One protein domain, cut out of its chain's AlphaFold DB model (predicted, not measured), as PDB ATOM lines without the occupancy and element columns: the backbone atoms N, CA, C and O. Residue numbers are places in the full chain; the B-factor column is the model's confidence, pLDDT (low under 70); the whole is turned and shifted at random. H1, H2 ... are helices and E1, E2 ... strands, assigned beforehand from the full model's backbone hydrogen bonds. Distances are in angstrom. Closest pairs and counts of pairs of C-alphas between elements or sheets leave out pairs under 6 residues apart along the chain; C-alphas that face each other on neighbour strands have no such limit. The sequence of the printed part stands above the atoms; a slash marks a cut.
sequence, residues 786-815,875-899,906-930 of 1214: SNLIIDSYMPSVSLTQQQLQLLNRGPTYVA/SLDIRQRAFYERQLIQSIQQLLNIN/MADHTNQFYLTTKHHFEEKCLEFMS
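Overview. This is residues 786 to 815, 875 to 899 and 906 to 930 of the 1214 residues of the protein "Hypothetical protein" of Rotaria magnacalcarata (UniProt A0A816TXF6). A small ribbon of two parallel strands, E1 and E2, lies near the middle of a loose, elongated model, with the long helix H2 reaching toward one end and H3 toward the other. The short helix H1 packs crosswise on part of H2, while residues 875 to 881 and 921 to 930 stick out at opposite ends. The printed part has 80 residues, with named elements in the order E1, H1, H2, E2, H3; the class is mostly helix. The whole is loose, with a radius of gyration of the C-alphas of 15.0 A and spans of 53 by 28 by 20 A.

Along the chain. E1 holds residues 788 to 790, 6.4 A long, and begins at C-alpha 788 (-50.019, 21.245, 13.461). E2 holds residues 913 to 917, 13.3 A long. H3, residues 918 to 930, measures 18.3 A and ends at C-alpha 930 (-68.641, 43.133, 14.644). H2, residues 876 to 898, measures 32.4 A and begins at C-alpha 876 (-20.417, 22.824, 5.218). H1 holds residues 801 to 807, 9.9 A long.

Arrangement. E1 and E2 are parallel neighbours, with 26 degrees between their directions; N 789 and O 913 are within hydrogen-bond range at 2.8 A, as are N 915 and O 789 at 2.9 A. The closest C-alphas of E1 and H1 are those of Leu 788 and Leu 807, 6.4 A apart. H1 touches H2, at residues 888 to 892 of H2 alone; their closest C-alphas, of Gln 803 and Leu 888, are 6.3 A apart, and their lines are about perpendicular at 90 degrees. A tight link joins E2 to H3, which touches no helix. In H1, H2 and H3 every O i to N i+4 pair is within hydrogen-bond range.

Size, cuts and confidence. The two C-alphas farthest apart, of Ser 875 and Ser 930, are 53.2 A apart. Residues 816 to 874 and 900 to 905 are not printed; the C-alpha gaps across these cuts are 15.8 A, from 815 to 875, and 20.5 A, from 899 to 906. Of the links printed whole, none is long. The mean pLDDT of the printed part is 75.3, and 26 residues are under 70, among them 808 to 815 and 875 to 883.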
ATOM      1  N   SER A 786     -48.623  16.014  17.078       55.66
ATOM      2  CA  SER A 786     -48.941  16.865  15.938       55.66
ATOM      3  C   SER A 786     -49.215  18.279  16.447       55.66
ATOM      4  O   SER A 786     -50.328  18.604  16.850       55.66
ATOM      5  N   ASN A 787     -48.173  19.107  16.459       68.25
ATOM      6  CA  ASN A 787     -48.253  20.522  16.799       68.25
ATOM      7  C   ASN A 787     -48.813  21.353  15.628       68.25
ATOM      8  O   ASN A 787     -48.905  22.569  15.734       68.25
ATOM      9  N   LEU A 788     -49.177  20.705  14.518       76.31
ATOM     10  CA  LEU A 788     -50.019  21.245  13.461       76.31
ATOM     11  C   LEU A 788     -51.420  20.624  13.550       76.31
ATOM     12  O   LEU A 788     -51.559  19.402  13.457       76.31
ATOM     13  N   ILE A 789     -52.433  21.475  13.660       78.88
ATOM     14  CA  ILE A 789     -53.840  21.160  13.419       78.88
ATOM     15  C   ILE A 789     -54.201  21.729  12.043       78.88
ATOM     16  O   ILE A 789     -53.795  22.838  11.692       78.88
ATOM     17  N   ILE A 790     -54.920  20.938  11.253       79.38
ATOM     18  CA  ILE A 790     -55.403  21.302   9.919       79.38
ATOM     19  C   ILE A 790     -56.920  21.434  10.027       79.38
ATOM     20  O   ILE A 790     -57.573  20.546  10.575       79.38
ATOM     21  N   ASP A 791     -57.448  22.552   9.548       76.06
ATOM     22  CA  ASP A 791     -58.871  22.867   9.552       76.06
ATOM     23  C   ASP A 791     -59.668  21.888   8.662       76.06
ATOM     24  O   ASP A 791     -59.247  21.529   7.558       76.06
ATOM     25  N   SER A 792     -60.825  21.430   9.150       71.50
ATOM     26  CA  SER A 792     -61.711  20.500   8.441       71.50
ATOM     27  C   SER A 792     -62.337  21.074   7.168       71.50
ATOM     28  O   SER A 792     -62.762  20.300   6.313       71.50
ATOM     29  N   TYR A 793     -62.387  22.400   7.021       69.50
ATOM     30  CA  TYR A 793     -62.914  23.083   5.837       69.50
ATOM     31  C   TYR A 793     -61.879  23.245   4.711       69.50
ATOM     32  O   TYR A 793     -62.182  23.819   3.665       69.50
ATOM     33  N   MET A 794     -60.652  22.742   4.887       73.38
ATOM     34  CA  MET A 794     -59.612  22.862   3.865       73.38
ATOM     35  C   MET A 794     -59.815  21.923   2.664       73.38
ATOM     36  O   MET A 794     -60.163  20.754   2.840       73.38
ATOM     37  N   PRO A 795     -59.469  22.369   1.437       63.34
ATOM     38  CA  PRO A 795     -59.213  21.447   0.334       63.34
ATOM     39  C   PRO A 795     -58.030  20.517   0.667       63.34
ATOM     40  O   PRO A 795     -57.222  20.800   1.553       63.34
ATOM     41  N   SER A 796     -57.899  19.405  -0.059       64.56
ATOM     42  CA  SER A 796     -56.960  18.303   0.218       64.56
ATOM     43  C   SER A 796     -55.481  18.616  -0.098       64.56
ATOM     44  O   SER A 796     -54.813  17.924  -0.868       64.56
ATOM     45  N   VAL A 797     -54.943  19.662   0.533       67.75
ATOM     46  CA  VAL A 797     -53.576  20.165   0.353       67.75
ATOM     47  C   VAL A 797     -52.563  19.215   0.999       67.75
ATOM     48  O   VAL A 797     -52.368  19.180   2.216       67.75
ATOM     49  N   SER A 798     -51.886  18.431   0.163       71.69
ATOM     50  CA  SER A 798     -50.954  17.378   0.567       71.69
ATOM     51  C   SER A 798     -49.580  17.919   0.991       71.69
ATOM     52  O   SER A 798     -48.580  17.806   0.280       71.69
ATOM     53  N   LEU A 799     -49.504  18.460   2.212       80.69
ATOM     54  CA  LEU A 799     -48.224  18.742   2.872       80.69
ATOM     55  C   LEU A 799     -47.358  17.473   2.925       80.69
ATOM     56  O   LEU A 799     -47.748  16.445   3.483       80.69
ATOM     57  N   THR A 800     -46.144  17.549   2.378       82.44
ATOM     58  CA  THR A 800     -45.209  16.416   2.391       82.44
ATOM     59  C   THR A 800     -44.793  16.060   3.819       82.44
ATOM     60  O   THR A 800     -44.734  16.913   4.709       82.44
ATOM     61  N   GLN A 801     -44.395  14.804   4.046       77.50
ATOM     62  CA  GLN A 801     -43.938  14.352   5.366       77.50
ATOM     63  C   GLN A 801     -42.772  15.199   5.921       77.50
ATOM     64  O   GLN A 801     -42.655  15.361   7.134       77.50
ATOM     65  N   GLN A 802     -41.925  15.765   5.055       79.50
ATOM     66  CA  GLN A 802     -40.809  16.632   5.451       79.50
ATOM     67  C   GLN A 802     -41.291  18.019   5.905       79.50
ATOM     68  O   GLN A 802     -40.819  18.521   6.924       79.50
ATOM     69  N   GLN A 803     -42.269  18.602   5.205       81.19
ATOM     70  CA  GLN A 803     -42.907  19.861   5.601       81.19
ATOM     71  C   GLN A 803     -43.695  19.683   6.908       81.19
ATOM     72  O   GLN A 803     -43.502  20.461   7.840       81.19
ATOM     73  N   LEU A 804     -44.475  18.602   7.044       76.50
ATOM     74  CA  LEU A 804     -45.155  18.241   8.294       76.50
ATOM     75  C   LEU A 804     -44.169  18.043   9.458       76.50
ATOM     76  O   LEU A 804     -44.429  18.500  10.567       76.50
ATOM     77  N   GLN A 805     -43.018  17.399   9.238       74.81
ATOM     78  CA  GLN A 805     -41.984  17.260  10.273       74.81
ATOM     79  C   GLN A 805     -41.323  18.590  10.658       74.81
ATOM     80  O   GLN A 805     -40.859  18.712  11.790       74.81
ATOM     81  N   LEU A 806     -41.253  19.568   9.751       75.31
ATOM     82  CA  LEU A 806     -40.740  20.902  10.058       75.31
ATOM     83  C   LEU A 806     -41.776  21.726  10.836       75.31
ATOM     84  O   LEU A 806     -41.442  22.291  11.873       75.31
ATOM     85  N   LEU A 807     -43.039  21.714  10.398       72.25
ATOM     86  CA  LEU A 807     -44.152  22.399  11.063       72.25
ATOM     87  C   LEU A 807     -44.389  21.864  12.483       72.25
ATOM     88  O   LEU A 807     -44.477  22.646  13.425       72.25
ATOM     89  N   ASN A 808     -44.358  20.540  12.678       69.62
ATOM     90  CA  ASN A 808     -44.513  19.924  14.001       69.62
ATOM     91  C   ASN A 808     -43.359  20.227  14.985       69.62
ATOM     92  O   ASN A 808     -43.512  19.999  16.184       69.62
ATOM     93  N   ARG A 809     -42.215  20.763  14.526       64.88
ATOM     94  CA  ARG A 809     -41.134  21.270  15.402       64.88
ATOM     95  C   ARG A 809     -41.337  22.726  15.834       64.88
ATOM     96  O   ARG A 809     -40.625  23.188  16.722       64.88
ATOM     97  N   GLY A 810     -42.284  23.431  15.216       58.41
ATOM     98  CA  GLY A 810     -42.526  24.857  15.402       58.41
ATOM     99  C   GLY A 810     -41.502  25.761  14.685       58.41
ATOM    100  O   GLY A 810     -40.350  25.375  14.463       58.41
ATOM    101  N   PRO A 811     -41.886  27.009  14.354       51.75
ATOM    102  CA  PRO A 811     -41.024  27.981  13.676       51.75
ATOM    103  C   PRO A 811     -39.853  28.456  14.549       51.75
ATOM    104  O   PRO A 811     -38.880  28.997  14.035       51.75
ATOM    105  N   THR A 812     -39.903  28.215  15.862       47.03
ATOM    106  CA  THR A 812     -38.811  28.470  16.814       47.03
ATOM    107  C   THR A 812     -37.565  27.611  16.576       47.03
ATOM    108  O   THR A 812     -36.518  27.926  17.138       47.03
ATOM    109  N   TYR A 813     -37.642  26.545  15.765       50.41
ATOM    110  CA  TYR A 813     -36.506  25.644  15.553       50.41
ATOM    111  C   TYR A 813     -35.493  26.145  14.507       50.41
ATOM    112  O   TYR A 813     -34.302  25.861  14.635       50.41
ATOM    113  N   VAL A 814     -35.918  26.906  13.489       48.72
ATOM    114  CA  VAL A 814     -34.973  27.511  12.533       48.72
ATOM    115  C   VAL A 814     -34.444  28.800  13.145       48.72
ATOM    116  O   VAL A 814     -35.034  29.872  13.016       48.72
ATOM    117  N   ALA A 815     -33.330  28.678  13.864       41.94
ATOM    118  CA  ALA A 815     -32.758  29.787  14.611       41.94
ATOM    119  C   ALA A 815     -32.393  30.955  13.666       41.94
ATOM    120  O   ALA A 815     -31.915  30.701  12.557       41.94
ATOM    121  N   SER A 875     -19.562  25.536   9.263       56.53
ATOM    122  CA  SER A 875     -19.286  24.255   8.580       56.53
ATOM    123  C   SER A 875     -20.189  24.004   7.370       56.53
ATOM    124  O   SER A 875     -21.300  24.535   7.267       56.53
ATOM    125  N   LEU A 876     -19.708  23.163   6.450       62.53
ATOM    126  CA  LEU A 876     -20.417  22.824   5.218       62.53
ATOM    127  C   LEU A 876     -21.796  22.207   5.507       62.53
ATOM    128  O   LEU A 876     -22.784  22.612   4.901       62.53
ATOM    129  N   ASP A 877     -21.877  21.308   6.488       57.50
ATOM    130  CA  ASP A 877     -23.099  20.584   6.877       57.50
ATOM    131  C   ASP A 877     -24.182  21.531   7.406       57.50
ATOM    132  O   ASP A 877     -25.374  21.327   7.173       57.50
ATOM    133  N   ILE A 878     -23.775  22.602   8.095       54.31
ATOM    134  CA  ILE A 878     -24.693  23.631   8.595       54.31
ATOM    135  C   ILE A 878     -25.215  24.484   7.444       54.31
ATOM    136  O   ILE A 878     -26.412  24.764   7.412       54.31
ATOM    137  N   ARG A 879     -24.363  24.852   6.478       59.72
ATOM    138  CA  ARG A 879     -24.803  25.568   5.268       59.72
ATOM    139  C   ARG A 879     -25.767  24.707   4.448       59.72
ATOM    140  O   ARG A 879     -26.818  25.198   4.054       59.72
ATOM    141  N   GLN A 880     -25.460  23.421   4.267       66.56
ATOM    142  CA  GLN A 880     -26.333  22.454   3.590       66.56
ATOM    143  C   GLN A 880     -27.672  22.278   4.319       66.56
ATOM    144  O   GLN A 880     -28.725  22.365   3.688       66.56
ATOM    145  N   ARG A 881     -27.668  22.097   5.649       65.88
ATOM    146  CA  ARG A 881     -28.907  21.985   6.435       65.88
ATOM    147  C   ARG A 881     -29.723  23.274   6.392       65.88
ATOM    148  O   ARG A 881     -30.923  23.199   6.164       65.88
ATOM    149  N   ALA A 882     -29.101  24.437   6.582       62.72
ATOM    150  CA  ALA A 882     -29.790  25.725   6.515       62.72
ATOM    151  C   ALA A 882     -30.382  25.976   5.118       62.72
ATOM    152  O   ALA A 882     -31.472  26.528   5.012       62.72
ATOM    153  N   PHE A 883     -29.706  25.527   4.055       69.31
ATOM    154  CA  PHE A 883     -30.204  25.613   2.683       69.31
ATOM    155  C   PHE A 883     -31.416  24.701   2.468       69.31
ATOM    156  O   PHE A 883     -32.439  25.164   1.976       69.31
ATOM    157  N   TYR A 884     -31.353  23.452   2.932       76.50
ATOM    158  CA  TYR A 884     -32.472  22.506   2.894       76.50
ATOM    159  C   TYR A 884     -33.673  22.958   3.750       76.50
ATOM    160  O   TYR A 884     -34.809  22.940   3.283       76.50
ATOM    161  N   GLU A 885     -33.450  23.435   4.979       72.56
ATOM    162  CA  GLU A 885     -34.515  23.970   5.844       72.56
ATOM    163  C   GLU A 885     -35.105  25.271   5.272       72.56
ATOM    164  O   GLU A 885     -36.315  25.478   5.359       72.56
ATOM    165  N   ARG A 886     -34.300  26.103   4.594       72.62
ATOM    166  CA  ARG A 886     -34.788  27.254   3.819       72.62
ATOM    167  C   ARG A 886     -35.616  26.819   2.608       72.62
ATOM    168  O   ARG A 886     -36.671  27.405   2.396       72.62
ATOM    169  N   GLN A 887     -35.192  25.813   1.841       78.44
ATOM    170  CA  GLN A 887     -35.977  25.274   0.721       78.44
ATOM    171  C   GLN A 887     -37.318  24.707   1.201       78.44
ATOM    172  O   GLN A 887     -38.347  24.980   0.586       78.44
ATOM    173  N   LEU A 888     -37.339  24.000   2.338       79.31
ATOM    174  CA  LEU A 888     -38.584  23.563   2.970       79.31
ATOM    175  C   LEU A 888     -39.468  24.757   3.365       79.31
ATOM    176  O   LEU A 888     -40.629  24.773   2.966       79.31
ATOM    177  N   ILE A 889     -38.940  25.780   4.052       80.06
ATOM    178  CA  ILE A 889     -39.701  27.005   4.378       80.06
ATOM    179  C   ILE A 889     -40.244  27.677   3.112       80.06
ATOM    180  O   ILE A 889     -41.422  28.016   3.074       80.06
ATOM    181  N   GLN A 890     -39.431  27.830   2.065       81.00
ATOM    182  CA  GLN A 890     -39.855  28.456   0.811       81.00
ATOM    183  C   GLN A 890     -40.938  27.631   0.104       81.00
ATOM    184  O   GLN A 890     -41.910  28.213  -0.363       81.00
ATOM    185  N   SER A 891     -40.842  26.296   0.101       84.62
ATOM    186  CA  SER A 891     -41.904  25.433  -0.437       84.62
ATOM    187  C   SER A 891     -43.205  25.513   0.371       84.62
ATOM    188  O   SER A 891     -44.280  25.476  -0.217       84.62
ATOM    189  N   ILE A 892     -43.126  25.677   1.701       82.81
ATOM    190  CA  ILE A 892     -44.299  25.911   2.554       82.81
ATOM    191  C   ILE A 892     -44.900  27.280   2.231       82.81
ATOM    192  O   ILE A 892     -46.090  27.360   1.980       82.81
ATOM    193  N   GLN A 893     -44.098  28.345   2.163       83.62
ATOM    194  CA  GLN A 893     -44.567  29.694   1.817       83.62
ATOM    195  C   GLN A 893     -45.199  29.756   0.420       83.62
ATOM    196  O   GLN A 893     -46.234  30.387   0.245       83.62
ATOM    197  N   GLN A 894     -44.622  29.065  -0.567       86.44
ATOM    198  CA  GLN A 894     -45.214  28.924  -1.898       86.44
ATOM    199  C   GLN A 894     -46.545  28.168  -1.840       86.44
ATOM    200  O   GLN A 894     -47.526  28.643  -2.396       86.44
ATOM    201  N   LEU A 895     -46.608  27.038  -1.131       85.81
ATOM    202  CA  LEU A 895     -47.835  26.259  -0.950       85.81
ATOM    203  C   LEU A 895     -48.928  27.055  -0.218       85.81
ATOM    204  O   LEU A 895     -50.086  26.970  -0.618       85.81
ATOM    205  N   LEU A 896     -48.576  27.850   0.797       85.44
ATOM    206  CA  LEU A 896     -49.511  28.737   1.489       85.44
ATOM    207  C   LEU A 896     -50.056  29.809   0.534       85.44
ATOM    208  O   LEU A 896     -51.267  29.936   0.394       85.44
ATOM    209  N   ASN A 897     -49.178  30.511  -0.189       86.19
ATOM    210  CA  ASN A 897     -49.577  31.576  -1.114       86.19
ATOM    211  C   ASN A 897     -50.389  31.062  -2.320       86.19
ATOM    212  O   ASN A 897     -51.291  31.750  -2.778       86.19
ATOM    213  N   ILE A 898     -50.069  29.877  -2.855       87.44
ATOM    214  CA  ILE A 898     -50.745  29.295  -4.032       87.44
ATOM    215  C   ILE A 898     -52.173  28.835  -3.703       87.44
ATOM    216  O   ILE A 898     -53.031  28.860  -4.581       87.44
ATOM    217  N   ASN A 899     -52.430  28.418  -2.461       84.75
ATOM    218  CA  ASN A 899     -53.725  27.883  -2.026       84.75
ATOM    219  C   ASN A 899     -54.503  28.865  -1.118       84.75
ATOM    220  O   ASN A 899     -55.470  28.454  -0.486       84.75
ATOM    221  N   MET A 906     -51.671  29.016  17.527       82.94
ATOM    222  CA  MET A 906     -52.854  29.038  18.389       82.94
ATOM    223  C   MET A 906     -52.706  30.025  19.555       82.94
ATOM    224  O   MET A 906     -51.603  30.369  19.985       82.94
ATOM    225  N   ALA A 907     -53.845  30.478  20.076       79.38
ATOM    226  CA  ALA A 907     -53.962  31.441  21.170       79.38
ATOM    227  C   ALA A 907     -53.647  30.863  22.569       79.38
ATOM    228  O   ALA A 907     -53.964  31.484  23.591       79.38
ATOM    229  N   ASP A 908     -53.075  29.660  22.614       70.69
ATOM    230  CA  ASP A 908     -52.791  28.886  23.814       70.69
ATOM    231  C   ASP A 908     -51.299  28.949  24.208       70.69
ATOM    232  O   ASP A 908     -50.525  29.799  23.751       70.69
ATOM    233  N   HIS A 909     -50.882  28.065  25.113       64.69
ATOM    234  CA  HIS A 909     -49.492  27.953  25.560       64.69
ATOM    235  C   HIS A 909     -48.772  26.705  25.018       64.69
ATOM    236  O   HIS A 909     -47.626  26.458  25.393       64.69
ATOM    237  N   THR A 910     -49.394  25.918  24.132       63.94
ATOM    238  CA  THR A 910     -48.893  24.589  23.731       63.94
ATOM    239  C   THR A 910     -47.896  24.620  22.569       63.94
ATOM    240  O   THR A 910     -47.272  23.603  22.273       63.94
ATOM    241  N   ASN A 911     -47.708  25.782  21.928       69.19
ATOM    242  CA  ASN A 911     -46.990  25.935  20.652       69.19
ATOM    243  C   ASN A 911     -47.621  25.152  19.488       69.19
ATOM    244  O   ASN A 911     -46.918  24.792  18.541       69.19
ATOM    245  N   GLN A 912     -48.935  24.932  19.529       77.44
ATOM    246  CA  GLN A 912     -49.681  24.439  18.376       77.44
ATOM    247  C   GLN A 912     -49.887  25.530  17.314       77.44
ATOM    248  O   GLN A 912     -49.896  26.735  17.591       77.44
ATOM    249  N   PHE A 913     -50.037  25.075  16.076       81.00
ATOM    250  CA  PHE A 913     -50.277  25.864  14.880       81.00
ATOM    251  C   PHE A 913     -51.545  25.369  14.205       81.00
ATOM    252  O   PHE A 913     -51.754  24.165  14.087       81.00
ATOM    253  N   TYR A 914     -52.359  26.307  13.749       85.31
ATOM    254  CA  TYR A 914     -53.583  26.057  13.014       85.31
ATOM    255  C   TYR A 914     -53.370  26.476  11.562       85.31
ATOM    256  O   TYR A 914     -52.923  27.596  11.298       85.31
ATOM    257  N   LEU A 915     -53.654  25.569  10.633       86.75
ATOM    258  CA  LEU A 915     -53.651  25.831   9.201       86.75
ATOM    259  C   LEU A 915     -55.096  25.892   8.710       86.75
ATOM    260  O   LEU A 915     -55.838  24.936   8.913       86.75
ATOM    261  N   THR A 916     -55.462  26.998   8.068       89.31
ATOM    262  CA  THR A 916     -56.795  27.245   7.493       89.31
ATOM    263  C   THR A 916     -56.674  28.104   6.226       89.31
ATOM    264  O   THR A 916     -55.566  28.507   5.851       89.31
ATOM    265  N   THR A 917     -57.784  28.380   5.542       89.75
ATOM    266  CA  THR A 917     -57.817  29.355   4.442       89.75
ATOM    267  C   THR A 917     -57.743  30.779   4.991       89.75
ATOM    268  O   THR A 917     -58.185  31.070   6.105       89.75
ATOM    269  N   LYS A 918     -57.182  31.696   4.204       89.19
ATOM    270  CA  LYS A 918     -57.111  33.111   4.568       89.19
ATOM    271  C   LYS A 918     -58.508  33.711   4.744       89.19
ATOM    272  O   LYS A 918     -58.747  34.379   5.745       89.19
ATOM    273  N   HIS A 919     -59.428  33.403   3.826       90.12
ATOM    274  CA  HIS A 919     -60.820  33.856   3.874       90.12
ATOM    275  C   HIS A 919     -61.515  33.487   5.190       90.12
ATOM    276  O   HIS A 919     -62.029  34.372   5.862       90.12
ATOM    277  N   HIS A 920     -61.501  32.207   5.593       89.38
ATOM    278  CA  HIS A 920     -62.181  31.760   6.820       89.38
ATOM    279  C   HIS A 920     -61.562  32.402   8.071       89.38
ATOM    280  O   HIS A 920     -62.267  32.819   8.988       89.38
ATOM    281  N   PHE A 921     -60.238  32.597   8.083       91.00
ATOM    282  CA  PHE A 921     -59.577  33.340   9.156       91.00
ATOM    283  C   PHE A 921     -59.989  34.821   9.209       91.00
ATOM    284  O   PHE A 921     -60.275  35.332  10.293       91.00
ATOM    285  N   GLU A 922     -60.040  35.516   8.071       91.00
ATOM    286  CA  GLU A 922     -60.456  36.924   8.002       91.00
ATOM    287  C   GLU A 922     -61.949  37.100   8.334       91.00
ATOM    288  O   GLU A 922     -62.302  38.036   9.054       91.00
ATOM    289  N   GLU A 923     -62.805  36.158   7.930       91.62
ATOM    290  CA  GLU A 923     -64.229  36.093   8.283       91.62
ATOM    291  C   GLU A 923     -64.430  36.005   9.804       91.62
ATOM    292  O   GLU A 923     -65.127  36.842  10.376       91.62
ATOM    293  N   LYS A 924     -63.722  35.100  10.496       91.44
ATOM    294  CA  LYS A 924     -63.743  35.023  11.972       91.44
ATOM    295  C   LYS A 924     -63.233  36.297  12.653       91.44
ATOM    296  O   LYS A 924     -63.732  36.674  13.715       91.44
ATOM    297  N   CYS A 925     -62.255  36.987  12.062       92.44
ATOM    298  CA  CYS A 925     -61.775  38.270  12.584       92.44
ATOM    299  C   CYS A 925     -62.835  39.379  12.446       92.44
ATOM    300  O   CYS A 925     -63.013  40.178  13.368       92.44
ATOM    301  N   LEU A 926     -63.570  39.408  11.330       90.56
ATOM    302  CA  LEU A 926     -64.680  40.337  11.100       90.56
ATOM    303  C   LEU A 926     -65.897  40.012  11.982       90.56
ATOM    304  O   LEU A 926     -66.500  40.936  12.532       90.56
ATOM    305  N   GLU A 927     -66.209  38.728  12.194       90.94
ATOM    306  CA  GLU A 927     -67.226  38.263  13.149       90.94
ATOM    307  C   GLU A 927     -66.925  38.813  14.553       90.94
ATOM    308  O   GLU A 927     -67.776  39.459  15.168       90.94
ATOM    309  N   PHE A 928     -65.683  38.650  15.030       90.31
ATOM    310  CA  PHE A 928     -65.260  39.171  16.331       90.31
ATOM    311  C   PHE A 928     -65.374  40.699  16.416       90.31
ATOM    312  O   PHE A 928     -65.940  41.219  17.378       90.31
ATOM    313  N   MET A 929     -64.845  41.433  15.429       89.38
ATOM    314  CA  MET A 929     -64.878  42.901  15.448       89.38
ATOM    315  C   MET A 929     -66.311  43.445  15.415       89.38
ATOM    316  O   MET A 929     -66.604  44.412  16.114       89.38
ATOM    317  N   SER A 930     -67.215  42.787  14.685       88.19
ATOM    318  CA  SER A 930     -68.641  43.133  14.644       88.19
ATOM    319  C   SER A 930     -69.329  42.836  15.981       88.19
ATOM    320  O   SER A 930     -70.035  43.681  16.530       88.19
TER     321      SER A 930